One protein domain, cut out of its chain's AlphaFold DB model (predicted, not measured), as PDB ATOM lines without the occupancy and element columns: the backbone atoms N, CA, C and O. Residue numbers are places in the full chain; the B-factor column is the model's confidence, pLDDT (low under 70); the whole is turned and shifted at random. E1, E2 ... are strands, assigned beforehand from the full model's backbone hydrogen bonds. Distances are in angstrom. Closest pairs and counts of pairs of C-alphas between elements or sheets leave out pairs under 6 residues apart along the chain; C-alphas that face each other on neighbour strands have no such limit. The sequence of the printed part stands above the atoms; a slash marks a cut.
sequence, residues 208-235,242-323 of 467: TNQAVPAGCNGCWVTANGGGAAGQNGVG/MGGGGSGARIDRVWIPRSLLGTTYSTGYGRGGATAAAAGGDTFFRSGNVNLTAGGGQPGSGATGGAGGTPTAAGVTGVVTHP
ATOM      1  N   THR A 208     104.572 108.971 156.948       97.88
ATOM      2  CA  THR A 208     104.625 110.112 156.032       97.88
ATOM      3  C   THR A 208     103.475 109.995 155.048       97.88
ATOM      4  O   THR A 208     103.421 109.042 154.277       97.88
ATOM      5  N   ASN A 209     102.559 110.965 155.069       96.25
ATOM      6  CA  ASN A 209     101.400 111.037 154.174       96.25
ATOM      7  C   ASN A 209     100.538 109.758 154.133       96.25
ATOM      8  O   ASN A 209      99.938 109.447 153.104       96.25
ATOM      9  N   GLN A 210     100.440 109.037 155.249       97.12
ATOM     10  CA  GLN A 210      99.612 107.842 155.358       97.12
ATOM     11  C   GLN A 210      98.139 108.207 155.163       97.12
ATOM     12  O   GLN A 210      97.658 109.199 155.712       97.12
ATOM     13  N   ALA A 211      97.406 107.423 154.375       96.38
ATOM     14  CA  ALA A 211      95.988 107.673 154.146       96.38
ATOM     15  C   ALA A 211      95.199 107.576 155.460       96.38
ATOM     16  O   ALA A 211      95.372 106.630 156.231       96.38
ATOM     17  N   VAL A 212      94.301 108.534 155.705       95.06
ATOM     18  CA  VAL A 212      93.378 108.446 156.842       95.06
ATOM     19  C   VAL A 212      92.420 107.275 156.586       95.06
ATOM     20  O   VAL A 212      91.732 107.291 155.560       95.06
ATOM     21  N   PRO A 213      92.338 106.277 157.487       92.94
ATOM     22  CA  PRO A 213      91.494 105.105 157.291       92.94
ATOM     23  C   PRO A 213      90.043 105.485 156.996       92.94
ATOM     24  O   PRO A 213      89.442 106.323 157.678       92.94
ATOM     25  N   ALA A 214      89.465 104.867 155.971       88.62
ATOM     26  CA  ALA A 214      88.079 105.119 155.624       88.62
ATOM     27  C   ALA A 214      87.149 104.602 156.740       88.62
ATOM     28  O   ALA A 214      87.422 103.578 157.359       88.62
ATOM     29  N   GLY A 215      86.066 105.334 157.016       87.38
ATOM     30  CA  GLY A 215      85.096 104.966 158.054       87.38
ATOM     31  C   GLY A 215      85.510 105.303 159.493       87.38
ATOM     32  O   GLY A 215      84.740 105.035 160.411       87.38
ATOM     33  N   CYS A 216      86.685 105.908 159.727       89.12
ATOM     34  CA  CYS A 216      87.052 106.365 161.069       89.12
ATOM     35  C   CYS A 216      86.304 107.653 161.467       89.12
ATOM     36  O   CYS A 216      86.086 108.554 160.653       89.12
ATOM     37  N   ASN A 217      85.955 107.765 162.752       91.75
ATOM     38  CA  ASN A 217      85.295 108.951 163.318       91.75
ATOM     39  C   ASN A 217      86.286 110.029 163.794       91.75
ATOM     40  O   ASN A 217      85.889 111.160 164.080       91.75
ATOM     41  N   GLY A 218      87.571 109.691 163.877       94.94
ATOM     42  CA  GLY A 218      88.625 110.541 164.416       94.94
ATOM     43  C   GLY A 218      89.750 109.709 165.016       94.94
ATOM     44  O   GLY A 218      89.756 108.481 164.899       94.94
ATOM     45  N   CYS A 219      90.690 110.373 165.676       96.00
ATOM     46  CA  CYS A 219      91.773 109.719 166.397       96.00
ATOM     47  C   CYS A 219      92.054 110.408 167.734       96.00
ATOM     48  O   CYS A 219      91.797 111.598 167.916       96.00
ATOM     49  N   TRP A 220      92.594 109.642 168.681       97.19
ATOM     50  CA  TRP A 220      93.203 110.191 169.887       97.19
ATOM     51  C   TRP A 220      94.701 110.331 169.658       97.19
ATOM     52  O   TRP A 220      95.343 109.366 169.247       97.19
ATOM     53  N   VAL A 221      95.262 111.495 169.977       97.31
ATOM     54  CA  VAL A 221      96.703 111.749 169.869       97.31
ATOM     55  C   VAL A 221      97.258 112.114 171.235       97.31
ATOM     56  O   VAL A 221      96.655 112.875 171.985       97.31
ATOM     57  N   THR A 222      98.411 111.551 171.574       95.88
ATOM     58  CA  THR A 222      99.244 111.959 172.710       95.88
ATOM     59  C   THR A 222     100.648 112.149 172.167       95.88
ATOM     60  O   THR A 222     101.122 111.291 171.424       95.88
ATOM     61  N   ALA A 223     101.298 113.262 172.497       95.75
ATOM     62  CA  ALA A 223     102.615 113.583 171.957       95.75
ATOM     63  C   ALA A 223     103.577 113.975 173.075       95.75
ATOM     64  O   ALA A 223     103.256 114.805 173.921       95.75
ATOM     65  N   ASN A 224     104.771 113.390 173.041       94.62
ATOM     66  CA  ASN A 224     105.817 113.563 174.040       94.62
ATOM     67  C   ASN A 224     107.130 113.864 173.319       94.62
ATOM     68  O   ASN A 224     107.639 112.990 172.626       94.62
ATOM     69  N   GLY A 225     107.661 115.077 173.441       95.00
ATOM     70  CA  GLY A 225     108.953 115.439 172.862       95.00
ATOM     71  C   GLY A 225     110.099 114.684 173.536       95.00
ATOM     72  O   GLY A 225     110.031 114.356 174.726       95.00
ATOM     73  N   GLY A 226     111.171 114.429 172.789       93.31
ATOM     74  CA  GLY A 226     112.386 113.827 173.329       93.31
ATOM     75  C   GLY A 226     113.105 114.778 174.291       93.31
ATOM     76  O   GLY A 226     113.103 115.993 174.098       93.31
ATOM     77  N   GLY A 227     113.730 114.252 175.344       92.50
ATOM     78  CA  GLY A 227     114.653 115.033 176.178       92.50
ATOM     79  C   GLY A 227     116.008 115.218 175.491       92.50
ATOM     80  O   GLY A 227     116.444 114.335 174.756       92.50
ATOM     81  N   ALA A 228     116.684 116.336 175.733       92.88
ATOM     82  CA  ALA A 228     118.060 116.531 175.282       92.88
ATOM     83  C   ALA A 228     119.071 115.819 176.183       92.88
ATOM     84  O   ALA A 228     118.809 115.541 177.355       92.88
ATOM     85  N   ALA A 229     120.268 115.602 175.649       88.88
ATOM     86  CA  ALA A 229     121.421 115.201 176.436       88.88
ATOM     87  C   ALA A 229     122.059 116.407 177.148       88.88
ATOM     88  O   ALA A 229     122.047 117.537 176.650       88.88
ATOM     89  N   GLY A 230     122.660 116.156 178.315       84.75
ATOM     90  CA  GLY A 230     123.603 117.097 178.930       84.75
ATOM     91  C   GLY A 230     124.931 117.146 178.174       84.75
ATOM     92  O   GLY A 230     125.133 116.408 177.205       84.75
ATOM     93  N   GLN A 231     125.852 118.008 178.605       85.12
ATOM     94  CA  GLN A 231     127.201 118.007 178.028       85.12
ATOM     95  C   GLN A 231     128.116 116.944 178.649       85.12
ATOM     96  O   GLN A 231     127.869 116.437 179.745       85.12
ATOM     97  N   ASN A 232     129.209 116.643 177.944       82.81
ATOM     98  CA  ASN A 232     130.291 115.817 178.466       82.81
ATOM     99  C   ASN A 232     130.957 116.523 179.643       82.81
ATOM    100  O   ASN A 232     131.405 117.658 179.506       82.81
ATOM    101  N   GLY A 233     131.072 115.828 180.775       71.25
ATOM    102  CA  GLY A 233     131.901 116.294 181.877       71.25
ATOM    103  C   GLY A 233     133.349 116.492 181.426       71.25
ATOM    104  O   GLY A 233     133.889 115.715 180.640       71.25
ATOM    105  N   VAL A 234     133.978 117.541 181.936       67.25
ATOM    106  CA  VAL A 234     135.410 117.789 181.782       67.25
ATOM    107  C   VAL A 234     136.151 116.951 182.820       67.25
ATOM    108  O   VAL A 234     135.891 117.068 184.011       67.25
ATOM    109  N   GLY A 235     137.078 116.094 182.383       58.50
ATOM    110  CA  GLY A 235     137.857 115.212 183.269       58.50
ATOM    111  C   GLY A 235     138.852 115.937 184.188       58.50
ATOM    112  O   GLY A 235     139.593 115.290 184.922       58.50
ATOM    113  N   MET A 242     128.976 120.751 184.226       84.19
ATOM    114  CA  MET A 242     128.272 120.931 182.966       84.19
ATOM    115  C   MET A 242     126.757 120.899 183.155       84.19
ATOM    116  O   MET A 242     126.225 120.180 184.004       84.19
ATOM    117  N   GLY A 243     126.059 121.680 182.339       85.00
ATOM    118  CA  GLY A 243     124.611 121.773 182.304       85.00
ATOM    119  C   GLY A 243     123.973 120.501 181.750       85.00
ATOM    120  O   GLY A 243     124.436 119.916 180.764       85.00
ATOM    121  N   GLY A 244     122.883 120.085 182.388       87.69
ATOM    122  CA  GLY A 244     122.039 118.987 181.924       87.69
ATOM    123  C   GLY A 244     121.164 119.396 180.738       87.69
ATOM    124  O   GLY A 244     120.913 120.579 180.522       87.69
ATOM    125  N   GLY A 245     120.679 118.425 179.963       90.19
ATOM    126  CA  GLY A 245     119.727 118.676 178.876       90.19
ATOM    127  C   GLY A 245     118.323 118.985 179.400       90.19
ATOM    128  O   GLY A 245     117.897 118.437 180.422       90.19
ATOM    129  N   GLY A 246     117.593 119.855 178.703       92.00
ATOM    130  CA  GLY A 246     116.186 120.112 179.002       92.00
ATOM    131  C   GLY A 246     115.289 118.937 178.611       92.00
ATOM    132  O   GLY A 246     115.632 118.121 177.751       92.00
ATOM    133  N   SER A 247     114.118 118.829 179.237       91.38
ATOM    134  CA  SER A 247     113.145 117.791 178.879       91.38
ATOM    135  C   SER A 247     112.303 118.187 177.667       91.38
ATOM    136  O   SER A 247     112.069 119.371 177.443       91.38
ATOM    137  N   GLY A 248     111.738 117.218 176.945       92.94
ATOM    138  CA  GLY A 248     110.732 117.502 175.919       92.94
ATOM    139  C   GLY A 248     109.384 117.962 176.488       92.94
ATOM    140  O   GLY A 248     109.058 117.715 177.658       92.94
ATOM    141  N   ALA A 249     108.608 118.640 175.646       94.81
ATOM    142  CA  ALA A 249     107.237 119.054 175.929       94.81
ATOM    143  C   ALA A 249     106.262 117.873 175.892       94.81
ATOM    144  O   ALA A 249     106.556 116.828 175.315       94.81
ATOM    145  N   ARG A 250     105.063 118.061 176.440       93.88
ATOM    146  CA  ARG A 250     103.966 117.096 176.369       93.88
ATOM    147  C   ARG A 250     102.692 117.756 175.856       93.88
ATOM    148  O   ARG A 250     102.365 118.882 176.223       93.88
ATOM    149  N   ILE A 251     101.953 117.018 175.044       95.44
ATOM    150  CA  ILE A 251     100.567 117.301 174.692       95.44
ATOM    151  C   ILE A 251      99.739 116.145 175.238       95.44
ATOM    152  O   ILE A 251      99.994 114.980 174.913       95.44
ATOM    153  N   ASP A 252      98.776 116.469 176.098       94.62
ATOM    154  CA  ASP A 252      97.876 115.473 176.667       94.62
ATOM    155  C   ASP A 252      96.987 114.836 175.601       94.62
ATOM    156  O   ASP A 252      96.884 115.296 174.463       94.62
ATOM    157  N   ARG A 253      96.342 113.734 175.983       94.94
ATOM    158  CA  ARG A 253      95.491 112.971 175.082       94.94
ATOM    159  C   ARG A 253      94.338 113.841 174.568       94.94
ATOM    160  O   ARG A 253      93.433 114.175 175.326       94.94
ATOM    161  N   VAL A 254      94.358 114.161 173.275       96.50
ATOM    162  CA  VAL A 254      93.354 114.998 172.605       96.50
ATOM    163  C   VAL A 254      92.605 114.207 171.538       96.50
ATOM    164  O   VAL A 254      93.204 113.412 170.813       96.50
ATOM    165  N   TRP A 255      91.286 114.404 171.461       96.62
ATOM    166  CA  TRP A 255      90.446 113.840 170.406       96.62
ATOM    167  C   TRP A 255      90.433 114.763 169.193       96.62
ATOM    168  O   TRP A 255      90.115 115.946 169.311       96.62
ATOM    169  N   ILE A 256      90.731 114.209 168.022       97.00
ATOM    170  CA  ILE A 256      90.698 114.914 166.745       97.00
ATOM    171  C   ILE A 256      89.588 114.285 165.897       97.00
ATOM    172  O   ILE A 256      89.748 113.153 165.430       97.00
ATOM    173  N   PRO A 257      88.449 114.968 165.691       96.31
ATOM    174  CA  PRO A 257      87.361 114.439 164.882       96.31
ATOM    175  C   PRO A 257      87.754 114.336 163.405       96.31
ATOM    176  O   PRO A 257      88.535 115.140 162.888       96.31
ATOM    177  N   ARG A 258      87.136 113.387 162.690       93.75
ATOM    178  CA  ARG A 258      87.382 113.146 161.259       93.75
ATOM    179  C   ARG A 258      87.222 114.396 160.392       93.75
ATOM    180  O   ARG A 258      87.919 114.502 159.387       93.75
ATOM    181  N   SER A 259      86.342 115.322 160.773       94.62
ATOM    182  CA  SER A 259      86.095 116.580 160.058       94.62
ATOM    183  C   SER A 259      87.282 117.550 160.054       94.62
ATOM    184  O   SER A 259      87.331 118.416 159.189       94.62
ATOM    185  N   LEU A 260      88.228 117.412 160.989       95.44
ATOM    186  CA  LEU A 260      89.453 118.221 161.033       95.44
ATOM    187  C   LEU A 260      90.639 117.540 160.336       95.44
ATOM    188  O   LEU A 260      91.622 118.203 160.009       95.44
ATOM    189  N   LEU A 261      90.549 116.227 160.096       96.19
ATOM    190  CA  LEU A 261      91.587 115.451 159.423       96.19
ATOM    191  C   LEU A 261      91.540 115.661 157.905       96.19
ATOM    192  O   LEU A 261      90.470 115.694 157.291       96.19
ATOM    193  N   GLY A 262      92.719 115.720 157.289       96.31
ATOM    194  CA  GLY A 262      92.872 115.735 155.837       96.31
ATOM    195  C   GLY A 262      92.563 114.381 155.186       96.31
ATOM    196  O   GLY A 262      91.929 113.493 155.766       96.31
ATOM    197  N   THR A 263      93.022 114.208 153.949       96.44
ATOM    198  CA  THR A 263      93.029 112.898 153.275       96.44
ATOM    199  C   THR A 263      94.160 112.004 153.781       96.44
ATOM    200  O   THR A 263      94.032 110.781 153.756       96.44
ATOM    201  N   THR A 264      95.234 112.606 154.294       97.75
ATOM    202  CA  THR A 264      96.401 111.919 154.849       97.75
ATOM    203  C   THR A 264      96.775 112.458 156.227       97.75
ATOM    204  O   THR A 264      96.330 113.533 156.652       97.75
ATOM    205  N   TYR A 265      97.596 111.698 156.943       97.94
ATOM    206  CA  TYR A 265      98.244 112.114 158.175       97.94
ATOM    207  C   TYR A 265      99.736 111.774 158.143       97.94
ATOM    208  O   TYR A 265     100.178 110.872 157.432       97.94
ATOM    209  N   SER A 266     100.522 112.518 158.911       98.19
ATOM    210  CA  SER A 266     101.933 112.235 159.155       98.19
ATOM    211  C   SER A 266     102.209 112.258 160.649       98.19
ATOM    212  O   SER A 266     101.662 113.095 161.375       98.19
ATOM    213  N   THR A 267     103.064 111.349 161.095       97.94
ATOM    214  CA  THR A 267     103.512 111.251 162.485       97.94
ATOM    215  C   THR A 267     105.018 111.112 162.533       97.94
ATOM    216  O   THR A 267     105.611 110.432 161.697       97.94
ATOM    217  N   GLY A 268     105.620 111.751 163.524       96.94
ATOM    218  CA  GLY A 268     107.009 111.542 163.903       96.94
ATOM    219  C   GLY A 268     107.096 111.477 165.417       96.94
ATOM    220  O   GLY A 268     106.285 112.112 166.099       96.94
ATOM    221  N   TYR A 269     108.052 110.718 165.947       94.88
ATOM    222  CA  TYR A 269     108.302 110.686 167.382       94.88
ATOM    223  C   TYR A 269     109.706 111.189 167.708       94.88
ATOM    224  O   TYR A 269     110.705 110.851 167.074       94.88
ATOM    225  N   GLY A 270     109.764 112.008 168.744       93.25
ATOM    226  CA  GLY A 270     110.962 112.638 169.240       93.25
ATOM    227  C   GLY A 270     111.831 111.644 169.983       93.25
ATOM    228  O   GLY A 270     111.459 111.141 171.044       93.25
ATOM    229  N   ARG A 271     113.021 111.375 169.449       92.62
ATOM    230  CA  ARG A 271     114.047 110.594 170.149       92.62
ATOM    231  C   ARG A 271     114.759 111.464 171.179       92.62
ATOM    232  O   ARG A 271     114.877 112.672 171.004       92.62
ATOM    233  N   GLY A 272     115.248 110.854 172.255       90.56
ATOM    234  CA  GLY A 272     116.147 111.553 173.171       90.56
ATOM    235  C   GLY A 272     117.474 111.911 172.491       90.56
ATOM    236  O   GLY A 272     117.883 111.232 171.547       90.56
ATOM    237  N   GLY A 273     118.151 112.949 172.981       89.06
ATOM    238  CA  GLY A 273     119.501 113.299 172.543       89.06
ATOM    239  C   GLY A 273     120.456 112.123 172.764       89.06
ATOM    240  O   GLY A 273     120.672 111.703 173.898       89.06
ATOM    241  N   ALA A 274     120.990 111.562 171.677       85.94
ATOM    242  CA  ALA A 274     121.777 110.326 171.718       85.94
ATOM    243  C   ALA A 274     123.240 110.540 172.140       85.94
ATOM    244  O   ALA A 274     123.892 109.616 172.619       85.94
ATOM    245  N   THR A 275     123.760 111.750 171.951       89.25
ATOM    246  CA  THR A 275     125.146 112.124 172.243       89.25
ATOM    247  C   THR A 275     125.180 113.386 173.086       89.25
ATOM    248  O   THR A 275     124.195 114.115 173.169       89.25
ATOM    249  N   ALA A 276     126.311 113.655 173.734       86.00
ATOM    250  CA  ALA A 276     126.464 114.863 174.529       86.00
ATOM    251  C   ALA A 276     126.148 116.125 173.722       86.00
ATOM    252  O   ALA A 276     126.534 116.247 172.560       86.00
ATOM    253  N   ALA A 277     125.437 117.048 174.366       87.31
ATOM    254  CA  ALA A 277     124.905 118.259 173.753       87.31
ATOM    255  C   ALA A 277     123.969 118.028 172.542       87.31
ATOM    256  O   ALA A 277     123.700 118.965 171.792       87.31
ATOM    257  N   ALA A 278     123.415 116.824 172.357       93.50
ATOM    258  CA  ALA A 278     122.364 116.596 171.372       93.50
ATOM    259  C   ALA A 278     121.000 117.070 171.892       93.50
ATOM    260  O   ALA A 278     120.595 116.747 173.013       93.50
ATOM    261  N   ALA A 279     120.266 117.791 171.045       94.81
ATOM    262  CA  ALA A 279     118.868 118.123 171.289       94.81
ATOM    263  C   ALA A 279     117.984 116.868 171.280       94.81
ATOM    264  O   ALA A 279     118.306 115.857 170.649       94.81
ATOM    265  N   GLY A 280     116.850 116.949 171.972       94.69
ATOM    266  CA  GLY A 280     115.771 115.989 171.801       94.69
ATOM    267  C   GLY A 280     115.033 116.248 170.490       94.69
ATOM    268  O   GLY A 280     114.916 117.388 170.049       94.69
ATOM    269  N   GLY A 281     114.524 115.190 169.869       95.81
ATOM    270  CA  GLY A 281     113.656 115.296 168.702       95.81
ATOM    271  C   GLY A 281     112.236 115.720 169.075       95.81
ATOM    272  O   GLY A 281     111.767 115.486 170.193       95.81
ATOM    273  N   ASP A 282     111.530 116.281 168.102       96.75
ATOM    274  CA  ASP A 282     110.118 116.634 168.222       96.75
ATOM    275  C   ASP A 282     109.221 115.414 167.986       96.75
ATOM    276  O   ASP A 282     109.463 114.618 167.077       96.75
ATOM    277  N   THR A 283     108.133 115.305 168.749       97.75
ATOM    278  CA  THR A 283     107.017 114.410 168.401       97.75
ATOM    279  C   THR A 283     105.921 115.229 167.749       97.75
ATOM    280  O   THR A 283     105.472 116.213 168.336       97.75
ATOM    281  N   PHE A 284     105.447 114.823 166.574       97.25
ATOM    282  CA  PHE A 284     104.405 115.556 165.863       97.25
ATOM    283  C   PHE A 284     103.306 114.663 165.293       97.25
ATOM    284  O   PHE A 284     103.531 113.512 164.924       97.25
ATOM    285  N   PHE A 285     102.116 115.246 165.171       98.38
ATOM    286  CA  PHE A 285     100.991 114.726 164.402       98.38
ATOM    287  C   PHE A 285     100.467 115.838 163.492       98.38
ATOM    288  O   PHE A 285     100.152 116.937 163.960       98.38
ATOM    289  N   ARG A 286     100.369 115.555 162.192       98.12
ATOM    290  CA  ARG A 286      99.911 116.509 161.173       98.12
ATOM    291  C   ARG A 286      98.856 115.870 160.289       98.12
ATOM    292  O   ARG A 286      99.102 114.806 159.729       98.12
ATOM    293  N   SER A 287      97.706 116.516 160.130       97.94
ATOM    294  CA  SER A 287      96.673 116.090 159.180       97.94
ATOM    295  C   SER A 287      95.732 117.244 158.861       97.94
ATOM    296  O   SER A 287      95.154 117.837 159.769       97.94
ATOM    297  N   GLY A 288      95.551 117.558 157.576       95.94
ATOM    298  CA  GLY A 288      94.731 118.703 157.167       95.94
ATOM    299  C   GLY A 288      95.228 119.999 157.816       95.94
ATOM    300  O   GLY A 288      96.399 120.345 157.677       95.94
ATOM    301  N   ASN A 289      94.350 120.674 158.562       94.00
ATOM    302  CA  ASN A 289      94.687 121.903 159.296       94.00
ATOM    303  C   ASN A 289      95.247 121.640 160.703       94.00
ATOM    304  O   ASN A 289      95.633 122.583 161.395       94.00
ATOM    305  N   VAL A 290      95.269 120.382 161.148       97.69
ATOM    306  CA  VAL A 290      95.765 120.006 162.471       97.69
ATOM    307  C   VAL A 290      97.279 119.869 162.438       97.69
ATOM    308  O   VAL A 290      97.821 119.076 161.666       97.69
ATOM    309  N   ASN A 291      97.952 120.605 163.321       97.56
ATOM    310  CA  ASN A 291      99.389 120.503 163.543       97.56
ATOM    311  C   ASN A 291      99.666 120.515 165.047       97.56
ATOM    312  O   ASN A 291      99.538 121.548 165.708       97.56
ATOM    313  N   LEU A 292     100.016 119.351 165.584       98.12
ATOM    314  CA  LEU A 292     100.410 119.170 166.975       98.12
ATOM    315  C   LEU A 292     101.893 118.828 167.000       98.12
ATOM    316  O   LEU A 292     102.296 117.854 166.367       98.12
ATOM    317  N   THR A 293     102.695 119.599 167.727       98.06
ATOM    318  CA  THR A 293     104.121 119.314 167.923       98.06
ATOM    319  C   THR A 293     104.465 119.444 169.397       98.06
ATOM    320  O   THR A 293     104.367 120.523 169.975       98.06
ATOM    321  N   ALA A 294     104.883 118.350 170.017       97.31
ATOM    322  CA  ALA A 294     105.538 118.360 171.311       97.31
ATOM    323  C   ALA A 294     107.045 118.527 171.077       97.31
ATOM    324  O   ALA A 294     107.727 117.563 170.721       97.31
ATOM    325  N   GLY A 295     107.537 119.759 171.229       97.19
ATOM    326  CA  GLY A 295     108.932 120.094 170.960       97.19
ATOM    327  C   GLY A 295     109.914 119.337 171.853       97.19
ATOM    328  O   GLY A 295     109.640 119.100 173.036       97.19
ATOM    329  N   GLY A 296     111.058 118.968 171.292       95.56
ATOM    330  CA  GLY A 296     112.169 118.354 172.003       95.56
ATOM    331  C   GLY A 296     112.901 119.338 172.917       95.56
ATOM    332  O   GLY A 296     112.910 120.553 172.696       95.56
ATOM    333  N   GLY A 297     113.503 118.810 173.981       94.50
ATOM    334  CA  GLY A 297     114.373 119.586 174.861       94.50
ATOM    335  C   GLY A 297     115.632 120.062 174.138       94.50
ATOM    336  O   GLY A 297     116.066 119.454 173.160       94.50
ATOM    337  N   GLN A 298     116.237 121.136 174.638       95.44
ATOM    338  CA  GLN A 298     117.490 121.685 174.124       95.44
ATOM    339  C   GLN A 298     118.678 121.234 174.980       95.44
ATOM    340  O   GLN A 298     118.519 121.018 176.188       95.44
ATOM    341  N   PRO A 299     119.869 121.070 174.383       92.69
ATOM    342  CA  PRO A 299     121.065 120.695 175.124       92.69
ATOM    343  C   PRO A 299     121.519 121.811 176.068       92.69
ATOM    344  O   PRO A 299     121.245 122.990 175.840       92.69
ATOM    345  N   GLY A 300     122.226 121.436 177.136       88.69
ATOM    346  CA  GLY A 300     122.915 122.402 177.996       88.69
ATOM    347  C   GLY A 300     124.056 123.114 177.266       88.69
ATOM    348  O   GLY A 300     124.610 122.580 176.303       88.69
ATOM    349  N   SER A 301     124.432 124.304 177.743       88.94
ATOM    350  CA  SER A 301     125.551 125.111 177.233       88.94
ATOM    351  C   SER A 301     126.526 125.476 178.356       88.94
ATOM    352  O   SER A 301     126.211 126.309 179.212       88.94
ATOM    353  N   GLY A 302     127.702 124.839 178.385       85.75
ATOM    354  CA  GLY A 302     128.664 124.988 179.481       85.75
ATOM    355  C   GLY A 302     128.020 124.585 180.806       85.75
ATOM    356  O   GLY A 302     127.430 123.515 180.887       85.75
ATOM    357  N   ALA A 303     128.056 125.460 181.814       85.06
ATOM    358  CA  ALA A 303     127.367 125.257 183.093       85.06
ATOM    359  C   ALA A 303     125.845 125.518 183.036       85.06
ATOM    360  O   ALA A 303     125.128 125.215 183.989       85.06
ATOM    361  N   THR A 304     125.314 126.063 181.940       88.38
ATOM    362  CA  THR A 304     123.889 126.404 181.827       88.38
ATOM    363  C   THR A 304     123.077 125.181 181.414       88.38
ATOM    364  O   THR A 304     123.384 124.537 180.408       88.38
ATOM    365  N   GLY A 305     122.026 124.862 182.170       87.19
ATOM    366  CA  GLY A 305     121.082 123.807 181.813       87.19
ATOM    367  C   GLY A 305     120.331 124.124 180.518       87.19
ATOM    368  O   GLY A 305     120.014 125.276 180.230       87.19
ATOM    369  N   GLY A 306     120.059 123.098 179.721       91.81
ATOM    370  CA  GLY A 306     119.376 123.237 178.442       91.81
ATOM    371  C   GLY A 306     117.904 123.590 178.615       91.81
ATOM    372  O   GLY A 306     117.269 123.166 179.579       91.81
ATOM    373  N   ALA A 307     117.347 124.364 177.687       93.81
ATOM    374  CA  ALA A 307     115.945 124.768 177.739       93.81
ATOM    375  C   ALA A 307     114.988 123.578 177.551       93.81
ATOM    376  O   ALA A 307     115.276 122.631 176.817       93.81
ATOM    377  N   GLY A 308     113.821 123.640 178.190       92.25
ATOM    378  CA  GLY A 308     112.749 122.678 177.956       92.25
ATOM    379  C   GLY A 308     112.128 122.829 176.565       92.25
ATOM    380  O   GLY A 308     112.114 123.914 175.986       92.25
ATOM    381  N   GLY A 309     111.591 121.737 176.032       95.06
ATOM    382  CA  GLY A 309     110.874 121.748 174.764       95.06
ATOM    383  C   GLY A 309     109.592 122.574 174.834       95.06
ATOM    384  O   GLY A 309     108.944 122.661 175.880       95.06
ATOM    385  N   THR A 310     109.198 123.163 173.706       96.00
ATOM    386  CA  THR A 310     107.986 123.992 173.608       96.00
ATOM    387  C   THR A 310     106.903 123.265 172.807       96.00
ATOM    388  O   THR A 310     107.164 122.846 171.678       96.00
ATOM    389  N   PRO A 311     105.688 123.084 173.350       96.25
ATOM    390  CA  PRO A 311     104.587 122.492 172.611       96.25
ATOM    391  C   PRO A 311     103.916 123.536 171.714       96.25
ATOM    392  O   PRO A 311     103.716 124.681 172.112       96.25
ATOM    393  N   THR A 312     103.494 123.118 170.526       97.25
ATOM    394  CA  THR A 312     102.623 123.895 169.643       97.25
ATOM    395  C   THR A 312     101.408 123.061 169.262       97.25
ATOM    396  O   THR A 312     101.501 121.854 169.028       97.25
ATOM    397  N   ALA A 313     100.244 123.702 169.236       96.56
ATOM    398  CA  ALA A 313      98.989 123.072 168.869       96.56
ATOM    399  C   ALA A 313      98.163 124.043 168.027       96.56
ATOM    400  O   ALA A 313      97.821 125.134 168.483       96.56
ATOM    401  N   ALA A 314      97.857 123.645 166.798       96.88
ATOM    402  CA  ALA A 314      97.054 124.416 165.861       96.88
ATOM    403  C   ALA A 314      95.989 123.530 165.205       96.88
ATOM    404  O   ALA A 314      96.173 122.321 165.046       96.88
ATOM    405  N   GLY A 315      94.865 124.143 164.830       93.62
ATOM    406  CA  GLY A 315      93.764 123.475 164.128       93.62
ATOM    407  C   GLY A 315      92.850 122.610 164.999       93.62
ATOM    408  O   GLY A 315      91.913 122.021 164.469       93.62
ATOM    409  N   VAL A 316      93.083 122.539 166.315       93.62
ATOM    410  CA  VAL A 316      92.260 121.796 167.287       93.62
ATOM    411  C   VAL A 316      92.088 122.642 168.548       93.62
ATOM    412  O   VAL A 316      93.031 123.293 168.994       93.62
ATOM    413  N   THR A 317      90.884 122.652 169.121       90.94
ATOM    414  CA  THR A 317      90.560 123.383 170.357       90.94
ATOM    415  C   THR A 317      90.643 122.475 171.585       90.94
ATOM    416  O   THR A 317      90.572 121.253 171.477       90.94
ATOM    417  N   GLY A 318      90.809 123.066 172.773       90.69
ATOM    418  CA  GLY A 318      90.839 122.313 174.035       90.69
ATOM    419  C   GLY A 318      92.098 121.465 174.246       90.69
ATOM    420  O   GLY A 318      92.081 120.531 175.044       90.69
ATOM    421  N   VAL A 319      93.188 121.768 173.536       94.75
ATOM    422  CA  VAL A 319      94.464 121.059 173.688       94.75
ATOM    423  C   VAL A 319      95.143 121.502 174.981       94.75
ATOM    424  O   VAL A 319      95.456 122.678 175.150       94.75
ATOM    425  N   VAL A 320      95.407 120.554 175.880       95.62
ATOM    426  CA  VAL A 320      96.218 120.798 177.078       95.62
ATOM    427  C   VAL A 320      97.674 120.484 176.754       95.62
ATOM    428  O   VAL A 320      98.008 119.373 176.330       95.62
ATOM    429  N   THR A 321      98.542 121.474 176.945       94.69
ATOM    430  CA  THR A 321      99.974 121.367 176.672       94.69
ATOM    431  C   THR A 321     100.792 121.647 177.926       94.69
ATOM    432  O   THR A 321     100.404 122.436 178.788       94.69
ATOM    433  N   HIS A 322     101.947 120.994 178.015       93.50
ATOM    434  CA  HIS A 322     102.900 121.159 179.104       93.50
ATOM    435  C   HIS A 322     104.287 121.398 178.509       93.50
ATOM    436  O   HIS A 322     104.837 120.501 177.862       93.50
ATOM    437  N   PRO A 323     104.864 122.596 178.693       93.19
ATOM    438  CA  PRO A 323     106.254 122.843 178.346       93.19
ATOM    439  C   PRO A 323     107.204 121.895 179.071       93.19
ATOM    440  O   PRO A 323     106.936 121.430 180.183       93.19
TER     441      PRO A 323
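AT A GLANCE: This is residues 208 to 235 and 242 to 323 of the 467 residues of the protein "Putative gp28 protein" of Mycobacterium sp. MAC_080597_8934 (UniProt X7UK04). This model has little regular structure: a small sandwich of a five-stranded sheet, E1-E4-E5-E6-E7, and the two-stranded E2-E3. Residues 269 to 282, 295 to 310 and those beside the cut extend from one end, making the length. The printed part has 110 residues, 38 in seven strands, E1 to E7 along the chain; both sheets are antiparallel, the class all strand. It is only just loose, close to compact: radius of gyration of the C-alphas 16.1 A, spans 59 by 25 by 16 A.

IN THESE COORDINATES: E1 is residues 208 to 211, from C-alpha (104.625, 110.112, 156.032); E4 264 to 268; E5 283 to 287; E6 290 to 294; E7 311 to 314, ending at C-alpha (97.054, 124.416, 165.861). E2, 218 to 224, spans 19.9 A; E3, 250 to 257, spans 20.4 A and bends by 58 degrees at residue 253.

HOW THE PARTS SIT: E4 to E7 form a meander, successive antiparallel neighbours, with N 266 and O 286 2.8 A apart, N 285 and O 292 2.9 A, and N 293 and O 312 2.9 A. E1 pairs with E4 through N 265 and O 210, 2.8 A. E2 pairs with E3 through N 221 and O 254, 2.9 A. The closest C-alphas of E3 and E6, Arg 250 and Ala 294, are 5.4 A apart.

THE WHOLE: Residues 236 to 241 are not printed; C-alphas 235 and 242 are 11.2 A apart. Links E4 to E5 and E6 to E7 are long. Residues 234 to 235 have pLDDT under 70.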